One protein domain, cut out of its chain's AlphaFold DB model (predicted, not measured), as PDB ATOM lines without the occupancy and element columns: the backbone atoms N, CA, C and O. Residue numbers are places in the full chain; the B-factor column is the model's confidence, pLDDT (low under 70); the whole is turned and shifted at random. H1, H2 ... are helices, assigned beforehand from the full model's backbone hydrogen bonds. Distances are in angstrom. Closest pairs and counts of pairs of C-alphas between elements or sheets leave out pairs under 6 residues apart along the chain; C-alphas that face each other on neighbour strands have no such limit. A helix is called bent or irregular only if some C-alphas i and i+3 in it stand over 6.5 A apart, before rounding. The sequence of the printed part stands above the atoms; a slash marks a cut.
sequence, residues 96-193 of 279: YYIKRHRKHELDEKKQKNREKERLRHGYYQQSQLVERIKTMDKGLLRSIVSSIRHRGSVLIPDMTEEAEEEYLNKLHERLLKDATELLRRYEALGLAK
ATOM      1  N   TYR A  96      86.658  56.103  92.306       85.56
ATOM      2  CA  TYR A  96      86.233  57.216  93.151       85.56
ATOM      3  C   TYR A  96      87.425  57.852  93.874       85.56
ATOM      4  O   TYR A  96      87.531  59.083  93.919       85.56
ATOM      5  N   TYR A  97      88.336  57.030  94.401       84.56
ATOM      6  CA  TYR A  97      89.561  57.493  95.050       84.56
ATOM      7  C   TYR A  97      90.444  58.283  94.069       84.56
ATOM      8  O   TYR A  97      90.782  59.438  94.334       84.56
ATOM      9  N   ILE A  98      90.700  57.734  92.880       85.75
ATOM     10  CA  ILE A  98      91.479  58.358  91.805       85.75
ATOM     11  C   ILE A  98      90.837  59.676  91.362       85.75
ATOM     12  O   ILE A  98      91.529  60.687  91.245       85.75
ATOM     13  N   LYS A  99      89.511  59.725  91.157       86.75
ATOM     14  CA  LYS A  99      88.818  60.970  90.766       86.75
ATOM     15  C   LYS A  99      88.965  62.070  91.816       86.75
ATOM     16  O   LYS A  99      89.174  63.229  91.451       86.75
ATOM     17  N   ARG A 100      88.872  61.728  93.105       82.56
ATOM     18  CA  ARG A 100      89.072  62.684  94.201       82.56
ATOM     19  C   ARG A 100      90.525  63.162  94.256       82.56
ATOM     20  O   ARG A 100      90.753  64.371  94.294       82.56
ATOM     21  N   HIS A 101      91.488  62.244  94.206       88.62
ATOM     22  CA  HIS A 101      92.912  62.572  94.265       88.62
ATOM     23  C   HIS A 101      93.376  63.396  93.066       88.62
ATOM     24  O   HIS A 101      94.080  64.381  93.258       88.62
ATOM     25  N   ARG A 102      92.876  63.110  91.861       90.56
ATOM     26  CA  ARG A 102      93.201  63.867  90.646       90.56
ATOM     27  C   ARG A 102      92.884  65.357  90.770       90.56
ATOM     28  O   ARG A 102      93.625  66.185  90.250       90.56
ATOM     29  N   LYS A 103      91.786  65.729  91.440       87.88
ATOM     30  CA  LYS A 103      91.466  67.148  91.664       87.88
ATOM     31  C   LYS A 103      92.492  67.801  92.592       87.88
ATOM     32  O   LYS A 103      93.019  68.854  92.251       87.88
ATOM     33  N   HIS A 104      92.783  67.164  93.728       88.88
ATOM     34  CA  HIS A 104      93.764  67.670  94.691       88.88
ATOM     35  C   HIS A 104      95.165  67.775  94.078       88.88
ATOM     36  O   HIS A 104      95.820  68.800  94.230       88.88
ATOM     37  N   GLU A 105      95.574  66.772  93.306       93.06
ATOM     38  CA  GLU A 105      96.837  66.752  92.570       93.06
ATOM     39  C   GLU A 105      96.929  67.911  91.563       93.06
ATOM     40  O   GLU A 105      97.942  68.608  91.488       93.06
ATOM     41  N   LEU A 106      95.858  68.168  90.800       91.62
ATOM     42  CA  LEU A 106      95.814  69.286  89.856       91.62
ATOM     43  C   LEU A 106      95.876  70.646  90.559       91.62
ATOM     44  O   LEU A 106      96.556  71.550  90.067       91.62
ATOM     45  N   ASP A 107      95.183  70.801  91.687       91.25
ATOM     46  CA  ASP A 107      95.199  72.036  92.471       91.25
ATOM     47  C   ASP A 107      96.589  72.281  93.086       91.25
ATOM     48  O   ASP A 107      97.115  73.392  92.974       91.25
ATOM     49  N   GLU A 108      97.240  71.245  93.618       93.38
ATOM     50  CA  GLU A 108      98.615  71.313  94.125       93.38
ATOM     51  C   GLU A 108      99.604  71.665  93.005       93.38
ATOM     52  O   GLU A 108     100.424  72.576  93.145       93.38
ATOM     53  N   LYS A 109      99.481  71.018  91.840       95.62
ATOM     54  CA  LYS A 109     100.290  71.329  90.654       95.62
ATOM     55  C   LYS A 109     100.088  72.771  90.196       95.62
ATOM     56  O   LYS A 109     101.045  73.450  89.822       95.62
ATOM     57  N   LYS A 110      98.852  73.270  90.233       95.69
ATOM     58  CA  LYS A 110      98.533  74.659  89.891       95.69
ATOM     59  C   LYS A 110      99.137  75.631  90.899       95.69
ATOM     60  O   LYS A 110      99.671  76.655  90.480       95.69
ATOM     61  N   GLN A 111      99.083  75.324  92.192       91.94
ATOM     62  CA  GLN A 111      99.700  76.137  93.236       91.94
ATOM     63  C   GLN A 111     101.225  76.184  93.077       91.94
ATOM     64  O   GLN A 111     101.784  77.277  93.011       91.94
ATOM     65  N   LYS A 112     101.869  75.028  92.877       92.06
ATOM     66  CA  LYS A 112     103.305  74.923  92.571       92.06
ATOM     67  C   LYS A 112     103.687  75.735  91.331       92.06
ATOM     68  O   LYS A 112     104.678  76.458  91.345       92.06
ATOM     69  N   ASN A 113     102.879  75.688  90.269       90.06
ATOM     70  CA  ASN A 113     103.117  76.488  89.066       90.06
ATOM     71  C   ASN A 113     102.985  77.995  89.316       90.06
ATOM     72  O   ASN A 113     103.824  78.754  88.839       90.06
ATOM     73  N   ARG A 114     101.971  78.433  90.073       89.75
ATOM     74  CA  ARG A 114     101.810  79.850  90.442       89.75
ATOM     75  C   ARG A 114     102.984  80.347  91.271       89.75
ATOM     76  O   ARG A 114     103.458  81.454  91.043       89.75
ATOM     77  N   GLU A 115     103.458  79.546  92.218       89.38
ATOM     78  CA  GLU A 115     104.620  79.896  93.027       89.38
ATOM     79  C   GLU A 115     105.889  79.962  92.178       89.38
ATOM     80  O   GLU A 115     106.609  80.955  92.235       89.38
ATOM     81  N   LYS A 116     106.108  78.970  91.308       88.69
ATOM     82  CA  LYS A 116     107.220  78.963  90.355       88.69
ATOM     83  C   LYS A 116     107.201  80.189  89.443       88.69
ATOM     84  O   LYS A 116     108.244  80.787  89.200       88.69
ATOM     85  N   GLU A 117     106.035  80.577  88.936       88.06
ATOM     86  CA  GLU A 117     105.872  81.777  88.113       88.06
ATOM     87  C   GLU A 117     106.120  83.059  88.918       88.06
ATOM     88  O   GLU A 117     106.884  83.912  88.471       88.06
ATOM     89  N   ARG A 118     105.562  83.166  90.133       89.56
ATOM     90  CA  ARG A 118     105.803  84.290  91.053       89.56
ATOM     91  C   ARG A 118     107.292  84.471  91.326       89.56
ATOM     92  O   ARG A 118     107.805  85.583  91.266       89.56
ATOM     93  N   LEU A 119     107.979  83.368  91.596       87.56
ATOM     94  CA  LEU A 119     109.407  83.338  91.855       87.56
ATOM     95  C   LEU A 119     110.224  83.718  90.610       87.56
ATOM     96  O   LEU A 119     111.123  84.549  90.707       87.56
ATOM     97  N   ARG A 120     109.883  83.195  89.424       87.44
ATOM     98  CA  ARG A 120     110.525  83.584  88.152       87.44
ATOM     99  C   ARG A 120     110.350  85.066  87.846       87.44
ATOM    100  O   ARG A 120     111.297  85.715  87.412       87.44
ATOM    101  N   HIS A 121     109.153  85.595  88.079       88.69
ATOM    102  CA  HIS A 121     108.876  87.015  87.920       88.69
ATOM    103  C   HIS A 121     109.697  87.855  88.905       88.69
ATOM    104  O   HIS A 121     110.303  88.842  88.497       88.69
ATOM    105  N   GLY A 122     109.795  87.430  90.170       89.19
ATOM    106  CA  GLY A 122     110.661  88.069  91.167       89.19
ATOM    107  C   GLY A 122     112.136  88.070  90.756       89.19
ATOM    108  O   GLY A 122     112.777  89.117  90.774       89.19
ATOM    109  N   TYR A 123     112.653  86.932  90.283       90.38
ATOM    110  CA  TYR A 123     114.013  86.826  89.742       90.38
ATOM    111  C   TYR A 123     114.235  87.779  88.559       90.38
ATOM    112  O   TYR A 123     115.235  88.493  88.517       90.38
ATOM    113  N   TYR A 124     113.289  87.834  87.617       91.12
ATOM    114  CA  TYR A 124     113.361  88.743  86.474       91.12
ATOM    115  C   TYR A 124     113.418  90.212  86.913       91.12
ATOM    116  O   TYR A 124     114.281  90.959  86.455       91.12
ATOM    117  N   GLN A 125     112.547  90.620  87.839       90.31
ATOM    118  CA  GLN A 125     112.552  91.976  88.390       90.31
ATOM    119  C   GLN A 125     113.874  92.301  89.091       90.31
ATOM    120  O   GLN A 125     114.424  93.382  88.887       90.31
ATOM    121  N   GLN A 126     114.411  91.357  89.865       90.94
ATOM    122  CA  GLN A 126     115.688  91.531  90.548       90.94
ATOM    123  C   GLN A 126     116.854  91.639  89.557       90.94
ATOM    124  O   GLN A 126     117.727  92.483  89.728       90.94
ATOM    125  N   SER A 127     116.851  90.839  88.489       91.50
ATOM    126  CA  SER A 127     117.855  90.919  87.423       91.50
ATOM    127  C   SER A 127     117.832  92.286  86.738       91.50
ATOM    128  O   SER A 127     118.883  92.887  86.534       91.50
ATOM    129  N   GLN A 128     116.639  92.799  86.427       91.75
ATOM    130  CA  GLN A 128     116.457  94.136  85.855       91.75
ATOM    131  C   GLN A 128     116.928  95.236  86.815       91.75
ATOM    132  O   GLN A 128     117.532  96.219  86.390       91.75
ATOM    133  N   LEU A 129     116.690  95.075  88.120       90.31
ATOM    134  CA  LEU A 129     117.178  96.006  89.134       90.31
ATOM    135  C   LEU A 129     118.710  96.017  89.198       90.31
ATOM    136  O   LEU A 129     119.297  97.095  89.204       90.31
ATOM    137  N   VAL A 130     119.354  94.847  89.211       92.88
ATOM    138  CA  VAL A 130     120.822  94.731  89.205       92.88
ATOM    139  C   VAL A 130     121.413  95.399  87.967       92.88
ATOM    140  O   VAL A 130     122.359  96.174  88.084       92.88
ATOM    141  N   GLU A 131     120.844  95.140  86.790       93.44
ATOM    142  CA  GLU A 131     121.285  95.759  85.539       93.44
ATOM    143  C   GLU A 131     121.128  97.283  85.585       93.44
ATOM    144  O   GLU A 131     122.077  98.013  85.303       93.44
ATOM    145  N   ARG A 132     119.974  97.765  86.056       91.12
ATOM    146  CA  ARG A 132     119.710  99.195  86.218       91.12
ATOM    147  C   ARG A 132     120.671  99.860  87.196       91.12
ATOM    148  O   ARG A 132     121.108 100.970  86.919       91.12
ATOM    149  N   ILE A 133     120.973  99.222  88.329       91.19
ATOM    150  CA  ILE A 133     121.943  99.730  89.307       91.19
ATOM    151  C   ILE A 133     123.324  99.786  88.666       91.19
ATOM    152  O   ILE A 133     123.996 100.799  88.783       91.19
ATOM    153  N   LYS A 134     123.726  98.745  87.933       91.62
ATOM    154  CA  LYS A 134     125.031  98.683  87.268       91.62
ATOM    155  C   LYS A 134     125.237  99.812  86.254       91.62
ATOM    156  O   LYS A 134     126.346 100.317  86.135       91.62
ATOM    157  N   THR A 135     124.188 100.206  85.533       91.88
ATOM    158  CA  THR A 135     124.228 101.315  84.564       91.88
ATOM    159  C   THR A 135     123.708 102.635  85.139       91.88
ATOM    160  O   THR A 135     123.364 103.536  84.380       91.88
ATOM    161  N   MET A 136     123.550 102.746  86.460       87.94
ATOM    162  CA  MET A 136     122.947 103.919  87.088       87.94
ATOM    163  C   MET A 136     123.925 105.091  87.147       87.94
ATOM    164  O   MET A 136     125.014 104.976  87.709       87.94
ATOM    165  N   ASP A 137     123.469 106.256  86.691       89.69
ATOM    166  CA  ASP A 137     124.221 107.501  86.825       89.69
ATOM    167  C   ASP A 137     124.282 107.984  88.279       89.69
ATOM    168  O   ASP A 137     123.285 108.010  89.010       89.69
ATOM    169  N   LYS A 138     125.456 108.478  88.681       87.12
ATOM    170  CA  LYS A 138     125.702 109.021  90.027       87.12
ATOM    171  C   LYS A 138     124.801 110.212  90.356       87.12
ATOM    172  O   LYS A 138     124.353 110.343  91.492       87.12
ATOM    173  N   GLY A 139     124.476 111.045  89.363       87.06
ATOM    174  CA  GLY A 139     123.569 112.185  89.536       87.06
ATOM    175  C   GLY A 139     122.144 111.768  89.915       87.06
ATOM    176  O   GLY A 139     121.504 112.428  90.735       87.06
ATOM    177  N   LEU A 140     121.665 110.632  89.392       88.00
ATOM    178  CA  LEU A 140     120.367 110.079  89.775       88.00
ATOM    179  C   LEU A 140     120.397 109.584  91.224       88.00
ATOM    180  O   LEU A 140     119.481 109.883  91.990       88.00
ATOM    181  N   LEU A 141     121.462 108.876  91.612       88.75
ATOM    182  CA  LEU A 141     121.650 108.430  92.991       88.75
ATOM    183  C   LEU A 141     121.719 109.622  93.953       88.75
ATOM    184  O   LEU A 141     121.030 109.608  94.970       88.75
ATOM    185  N   ARG A 142     122.455 110.683  93.595       88.56
ATOM    186  CA  ARG A 142     122.500 111.936  94.361       88.56
ATOM    187  C   ARG A 142     121.108 112.520  94.556       88.56
ATOM    188  O   ARG A 142     120.703 112.758  95.684       88.56
ATOM    189  N   SER A 143     120.337 112.660  93.476       88.69
ATOM    190  CA  SER A 143     118.965 113.180  93.526       88.69
ATOM    191  C   SER A 143     118.051 112.348  94.438       88.69
ATOM    192  O   SER A 143     117.309 112.907  95.249       88.69
ATOM    193  N   ILE A 144     118.132 111.015  94.352       87.38
ATOM    194  CA  ILE A 144     117.357 110.098  95.200       87.38
ATOM    195  C   ILE A 144     117.758 110.256  96.669       87.38
ATOM    196  O   ILE A 144     116.887 110.418  97.525       87.38
ATOM    197  N   VAL A 145     119.060 110.244  96.958       87.31
ATOM    198  CA  VAL A 145     119.599 110.371  98.314       87.31
ATOM    199  C   VAL A 145     119.221 111.720  98.915       87.31
ATOM    200  O   VAL A 145     118.684 111.736 100.019       87.31
ATOM    201  N   SER A 146     119.394 112.830  98.194       84.88
ATOM    202  CA  SER A 146     118.934 114.152  98.636       84.88
ATOM    203  C   SER A 146     117.426 114.142  98.903       84.88
ATOM    204  O   SER A 146     116.985 114.573  99.960       84.88
ATOM    205  N   SER A 147     116.612 113.567  98.010       84.88
ATOM    206  CA  SER A 147     115.155 113.492  98.192       84.88
ATOM    207  C   SER A 147     114.735 112.683  99.430       84.88
ATOM    208  O   SER A 147     113.777 113.057 100.106       84.88
ATOM    209  N   ILE A 148     115.424 111.582  99.742       82.88
ATOM    210  CA  ILE A 148     115.163 110.767 100.943       82.88
ATOM    211  C   ILE A 148     115.664 111.489 102.201       82.88
ATOM    212  O   ILE A 148     114.927 111.591 103.179       82.88
ATOM    213  N   ARG A 149     116.869 112.063 102.157       79.75
ATOM    214  CA  ARG A 149     117.476 112.817 103.264       79.75
ATOM    215  C   ARG A 149     116.765 114.124 103.587       79.75
ATOM    216  O   ARG A 149     116.847 114.574 104.712       79.75
ATOM    217  N   HIS A 150     116.065 114.740 102.641       71.81
ATOM    218  CA  HIS A 150     115.214 115.895 102.937       71.81
ATOM    219  C   HIS A 150     113.868 115.493 103.558       71.81
ATOM    220  O   HIS A 150     113.174 116.345 104.106       71.81
ATOM    221  N   ARG A 151     113.477 114.212 103.466       73.06
ATOM    222  CA  ARG A 151     112.255 113.677 104.088       73.06
ATOM    223  C   ARG A 151     112.501 113.153 105.500       73.06
ATOM    224  O   ARG A 151     111.699 113.431 106.384       73.06
ATOM    225  N   GLY A 152     113.585 112.409 105.716       64.94
ATOM    226  CA  GLY A 152     114.057 112.085 107.062       64.94
ATOM    227  C   GLY A 152     114.741 113.317 107.637       64.94
ATOM    228  O   GLY A 152     115.622 113.854 106.994       64.94
ATOM    229  N   SER A 153     114.337 113.810 108.802       53.56
ATOM    230  CA  SER A 153     114.922 115.002 109.437       53.56
ATOM    231  C   SER A 153     116.366 114.743 109.915       53.56
ATOM    232  O   SER A 153     116.643 114.695 111.105       53.56
ATOM    233  N   VAL A 154     117.298 114.514 108.989       58.22
ATOM    234  CA  VAL A 154     118.719 114.308 109.271       58.22
ATOM    235  C   VAL A 154     119.451 115.555 108.801       58.22
ATOM    236  O   VAL A 154     119.510 115.850 107.607       58.22
ATOM    237  N   LEU A 155     119.963 116.320 109.765       55.69
ATOM    238  CA  LEU A 155     120.778 117.500 109.506       55.69
ATOM    239  C   LEU A 155     122.024 117.091 108.717       55.69
ATOM    240  O   LEU A 155     122.689 116.112 109.047       55.69
ATOM    241  N   ILE A 156     122.303 117.842 107.656       57.81
ATOM    242  CA  ILE A 156     123.438 117.635 106.761       57.81
ATOM    243  C   ILE A 156     124.693 118.134 107.492       57.81
ATOM    244  O   ILE A 156     124.753 119.323 107.806       57.81
ATOM    245  N   PRO A 157     125.696 117.285 107.773       63.12
ATOM    246  CA  PRO A 157     127.048 117.782 107.975       63.12
ATOM    247  C   PRO A 157     127.496 118.373 106.641       63.12
ATOM    248  O   PRO A 157     127.298 117.731 105.608       63.12
ATOM    249  N   ASP A 158     128.053 119.579 106.658       65.88
ATOM    250  CA  ASP A 158     128.611 120.226 105.471       65.88
ATOM    251  C   ASP A 158     129.797 119.373 104.983       65.88
ATOM    252  O   ASP A 158     130.913 119.455 105.495       65.88
ATOM    253  N   MET A 159     129.504 118.419 104.098       73.25
ATOM    254  CA  MET A 159     130.487 117.511 103.520       73.25
ATOM    255  C   MET A 159     131.087 118.207 102.308       73.25
ATOM    256  O   MET A 159     130.363 118.772 101.489       73.25
ATOM    257  N   THR A 160     132.408 118.146 102.174       83.19
ATOM    258  CA  THR A 160     133.072 118.572 100.942       83.19
ATOM    259  C   THR A 160     132.547 117.753  99.760       83.19
ATOM    260  O   THR A 160     132.159 116.592  99.926       83.19
ATOM    261  N   GLU A 161     132.539 118.337  98.558       81.44
ATOM    262  CA  GLU A 161     132.047 117.654  97.349       81.44
ATOM    263  C   GLU A 161     132.767 116.310  97.124       81.44
ATOM    264  O   GLU A 161     132.129 115.307  96.813       81.44
ATOM    265  N   GLU A 162     134.072 116.254  97.406       85.25
ATOM    266  CA  GLU A 162     134.887 115.033  97.335       85.25
ATOM    267  C   GLU A 162     134.404 113.938  98.306       85.25
ATOM    268  O   GLU A 162     134.259 112.773  97.927       85.25
ATOM    269  N   ALA A 163     134.094 114.301  99.557       85.94
ATOM    270  CA  ALA A 163     133.609 113.354 100.561       85.94
ATOM    271  C   ALA A 163     132.201 112.834 100.228       85.94
ATOM    272  O   ALA A 163     131.874 111.673 100.501       85.94
ATOM    273  N   GLU A 164     131.360 113.678  99.624       85.12
ATOM    274  CA  GLU A 164     130.040 113.274  99.153       85.12
ATOM    275  C   GLU A 164     130.136 112.299  97.975       85.12
ATOM    276  O   GLU A 164     129.440 111.281  97.966       85.12
ATOM    277  N   GLU A 165     131.027 112.552  97.014       88.00
ATOM    278  CA  GLU A 165     131.258 111.638  95.896       88.00
ATOM    279  C   GLU A 165     131.769 110.271  96.359       88.00
ATOM    280  O   GLU A 165     131.256 109.239  95.913       88.00
ATOM    281  N   GLU A 166     132.727 110.230  97.290       89.94
ATOM    282  CA  GLU A 166     133.193 108.974  97.882       89.94
ATOM    283  C   GLU A 166     132.070 108.213  98.591       89.94
ATOM    284  O   GLU A 166     131.950 106.990  98.450       89.94
ATOM    285  N   TYR A 167     131.238 108.923  99.352       88.75
ATOM    286  CA  TYR A 167     130.091 108.333 100.030       88.75
ATOM    287  C   TYR A 167     129.086 107.750  99.026       88.75
ATOM    288  O   TYR A 167     128.624 106.620  99.202       88.75
ATOM    289  N   LEU A 168     128.780 108.475  97.946       90.25
ATOM    290  CA  LEU A 168     127.899 108.002  96.875       90.25
ATOM    291  C   LEU A 168     128.465 106.772  96.162       90.25
ATOM    292  O   LEU A 168     127.705 105.855  95.855       90.25
ATOM    293  N   ASN A 169     129.779 106.723  95.929       90.62
ATOM    294  CA  ASN A 169     130.434 105.561  95.328       90.62
ATOM    295  C   ASN A 169     130.306 104.332  96.240       90.62
ATOM    296  O   ASN A 169     129.837 103.285  95.796       90.62
ATOM    297  N   LYS A 170     130.617 104.477  97.535       91.44
ATOM    298  CA  LYS A 170     130.452 103.404  98.534       91.44
ATOM    299  C   LYS A 170     128.997 102.937  98.628       91.44
ATOM    300  O   LYS A 170     128.730 101.740  98.729       91.44
ATOM    301  N   LEU A 171     128.045 103.872  98.569       90.62
ATOM    302  CA  LEU A 171     126.616 103.566  98.583       90.62
ATOM    303  C   LEU A 171     126.199 102.775  97.339       90.62
ATOM    304  O   LEU A 171     125.475 101.790  97.461       90.62
ATOM    305  N   HIS A 172     126.664 103.184  96.159       93.31
ATOM    306  CA  HIS A 172     126.400 102.491  94.903       93.31
ATOM    307  C   HIS A 172     126.949 101.059  94.918       93.31
ATOM    308  O   HIS A 172     126.225 100.123  94.583       93.31
ATOM    309  N   GLU A 173     128.197 100.871  95.356       93.69
ATOM    310  CA  GLU A 173     128.812  99.546  95.482       93.69
ATOM    311  C   GLU A 173     128.045  98.648  96.456       93.69
ATOM    312  O   GLU A 173     127.785  97.481  96.153       93.69
ATOM    313  N   ARG A 174     127.633  99.193  97.606       92.75
ATOM    314  CA  ARG A 174     126.840  98.456  98.596       92.75
ATOM    315  C   ARG A 174     125.473  98.060  98.043       92.75
ATOM    316  O   ARG A 174     125.090  96.902  98.160       92.75
ATOM    317  N   LEU A 175     124.783  98.982  97.374       92.75
ATOM    318  CA  LEU A 175     123.497  98.721  96.728       92.75
ATOM    319  C   LEU A 175     123.616  97.614  95.670       92.75
ATOM    320  O   LEU A 175     122.766  96.727  95.590       92.75
ATOM    321  N   LEU A 176     124.686  97.644  94.873       93.25
ATOM    322  CA  LEU A 176     124.966  96.622  93.870       93.25
ATOM    323  C   LEU A 176     125.228  95.269  94.540       93.25
ATOM    324  O   LEU A 176     124.640  94.265  94.135       93.25
ATOM    325  N   LYS A 177     126.047  95.235  95.597       94.44
ATOM    326  CA  LYS A 177     126.321  94.020  96.371       94.44
ATOM    327  C   LYS A 177     125.032  93.404  96.915       94.44
ATOM    328  O   LYS A 177     124.763  92.242  96.611       94.44
ATOM    329  N   ASP A 178     124.210  94.182  97.612       91.81
ATOM    330  CA  ASP A 178     122.952  93.710  98.202       91.81
ATOM    331  C   ASP A 178     121.991  93.201  97.112       91.81
ATOM    332  O   ASP A 178     121.410  92.119  97.226       91.81
ATOM    333  N   ALA A 179     121.883  93.920  95.990       92.00
ATOM    334  CA  ALA A 179     121.047  93.507  94.870       92.00
ATOM    335  C   ALA A 179     121.532  92.201  94.213       92.00
ATOM    336  O   ALA A 179     120.710  91.353  93.853       92.00
ATOM    337  N   THR A 180     122.847  92.011  94.070       92.38
ATOM    338  CA  THR A 180     123.421  90.758  93.546       92.38
ATOM    339  C   THR A 180     123.284  89.597  94.522       92.38
ATOM    340  O   THR A 180     123.075  88.465  94.092       92.38
ATOM    341  N   GLU A 181     123.351  89.851  95.829       93.31
ATOM    342  CA  GLU A 181     123.113  88.830  96.842       93.31
ATOM    343  C   GLU A 181     121.653  88.369  96.818       93.31
ATOM    344  O   GLU A 181     121.387  87.169  96.791       93.31
ATOM    345  N   LEU A 182     120.702  89.304  96.745       89.94
ATOM    346  CA  LEU A 182     119.286  88.977  96.576       89.94
ATOM    347  C   LEU A 182     119.046  88.169  95.300       89.94
ATOM    348  O   LEU A 182     118.321  87.176  95.340       89.94
ATOM    349  N   LEU A 183     119.692  88.543  94.190       90.81
ATOM    350  CA  LEU A 183     119.638  87.764  92.955       90.81
ATOM    351  C   LEU A 183     120.138  86.333  93.197       90.81
ATOM    352  O   LEU A 183     119.399  85.397  92.911       90.81
ATOM    353  N   ARG A 184     121.314  86.155  93.819       90.69
ATOM    354  CA  ARG A 184     121.864  84.834  94.184       90.69
ATOM    355  C   ARG A 184     120.938  84.022  95.089       90.69
ATOM    356  O   ARG A 184     120.867  82.808  94.941       90.69
ATOM    357  N   ARG A 185     120.204  84.653  96.010       89.00
ATOM    358  CA  ARG A 185     119.202  83.953  96.837       89.00
ATOM    359  C   ARG A 185     118.063  83.406  95.976       89.00
ATOM    360  O   ARG A 185     117.674  82.256  96.156       89.00
ATOM    361  N   TYR A 186     117.578  84.179  95.000       87.12
ATOM    362  CA  TYR A 186     116.633  83.666  94.003       87.12
ATOM    363  C   TYR A 186     117.243  82.539  93.152       87.12
ATOM    364  O   TYR A 186     116.555  81.567  92.847       87.12
ATOM    365  N   GLU A 187     118.529  82.621  92.803       87.12
ATOM    366  CA  GLU A 187     119.232  81.536  92.106       87.12
ATOM    367  C   GLU A 187     119.247  80.242  92.935       87.12
ATOM    368  O   GLU A 187     118.874  79.186  92.425       87.12
ATOM    369  N   ALA A 188     119.595  80.344  94.223       85.56
ATOM    370  CA  ALA A 188     119.645  79.232  95.173       85.56
ATOM    371  C   ALA A 188     118.268  78.599  95.445       85.56
ATOM    372  O   ALA A 188     118.180  77.396  95.672       85.56
ATOM    373  N   LEU A 189     117.183  79.375  95.336       80.00
ATOM    374  CA  LEU A 189     115.794  78.889  95.354       80.00
ATOM    375  C   LEU A 189     115.414  78.063  94.099       80.00
ATOM    376  O   LEU A 189     114.246  77.724  93.913       80.00
ATOM    377  N   GLY A 190     116.377  77.735  93.229       66.62
ATOM    378  CA  GLY A 190     116.192  76.850  92.075       66.62
ATOM    379  C   GLY A 190     115.609  77.543  90.841       66.62
ATOM    380  O   GLY A 190     115.051  76.888  89.957       66.62
ATOM    381  N   LEU A 191     115.700  78.875  90.769       65.44
ATOM    382  CA  LEU A 191     115.210  79.667  89.632       65.44
ATOM    383  C   LEU A 191     116.310  79.979  88.623       65.44
ATOM    384  O   LEU A 191     116.005  80.225  87.452       65.44
ATOM    385  N   ALA A 192     117.574  79.954  89.057       52.09
ATOM    386  CA  ALA A 192     118.695  80.066  88.145       52.09
ATOM    387  C   ALA A 192     118.778  78.810  87.298       52.09
ATOM    388  O   ALA A 192     119.169  77.747  87.765       52.09
ATOM    389  N   LYS A 193     118.468  78.991  86.015       53.28
ATOM    390  CA  LYS A 193     118.801  78.059  84.945       53.28
ATOM    391  C   LYS A 193     118.108  76.699  85.122       53.28
ATOM    392  O   LYS A 193     118.719  75.700  85.479       53.28
TER     393      LYS A 193
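What this domain is: This is residues 96 to 193 of the 279 residues of an uncharacterized protein of Rhizopus microsporus ATCC 52813 (UniProt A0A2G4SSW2). Two long helices, H1 and H3, run side by side in opposite directions along a rod, overlapping in part; residues 96 to 115 of H1 stick out at one end. Short H2 meets H3 with its first residues, 138 to 142, near the other end and runs off from it about perpendicular, so that residues 147 to 155, of which 147 to 149 belong to H2, stick out to the side. The printed part has 98 residues with three named helices, H1, H2, H3 in order, all helix, extended: radius of gyration of the C-alphas 21.9 A, spans 77 by 30 by 17 A.

How they stand to each other: H1, residues 96 to 134, touches H3, residues 161 to 191, with residues 119 to 134 alone, opposite ways at a shallow tilt of 21 degrees; the closest C-alphas, Val 130 and Ala 179, are 5.8 A apart. H2, residues 138 to 149, touches H3 with residues 138 to 142 alone, about perpendicular at 88 degrees; the closest C-alphas, Arg 142 and Leu 168, are 7.1 A apart. H1 and H2 are apart. Every O i to N i+4 pair is within hydrogen-bond range in H2, 34 of 35 in H1, 25 of 27 in H3.

Where its parts are: H1 begins at C-alpha 96 (86.233, 57.216, 93.151) and measures 57.1 A; H2 16.0 A; H3, 42.3 A, ends at C-alpha 191 (115.210, 79.667, 89.632), irregular, C-alphas 188 and 191 being 7.1 A apart.

The domain as a whole: The farthest C-alphas, Tyr 96 and Thr 160, are 77.6 A apart. The printed part has no cut; the H2 to H3 link is long. pLDDT is under 70 at residues 152 to 158 and 190 to 193.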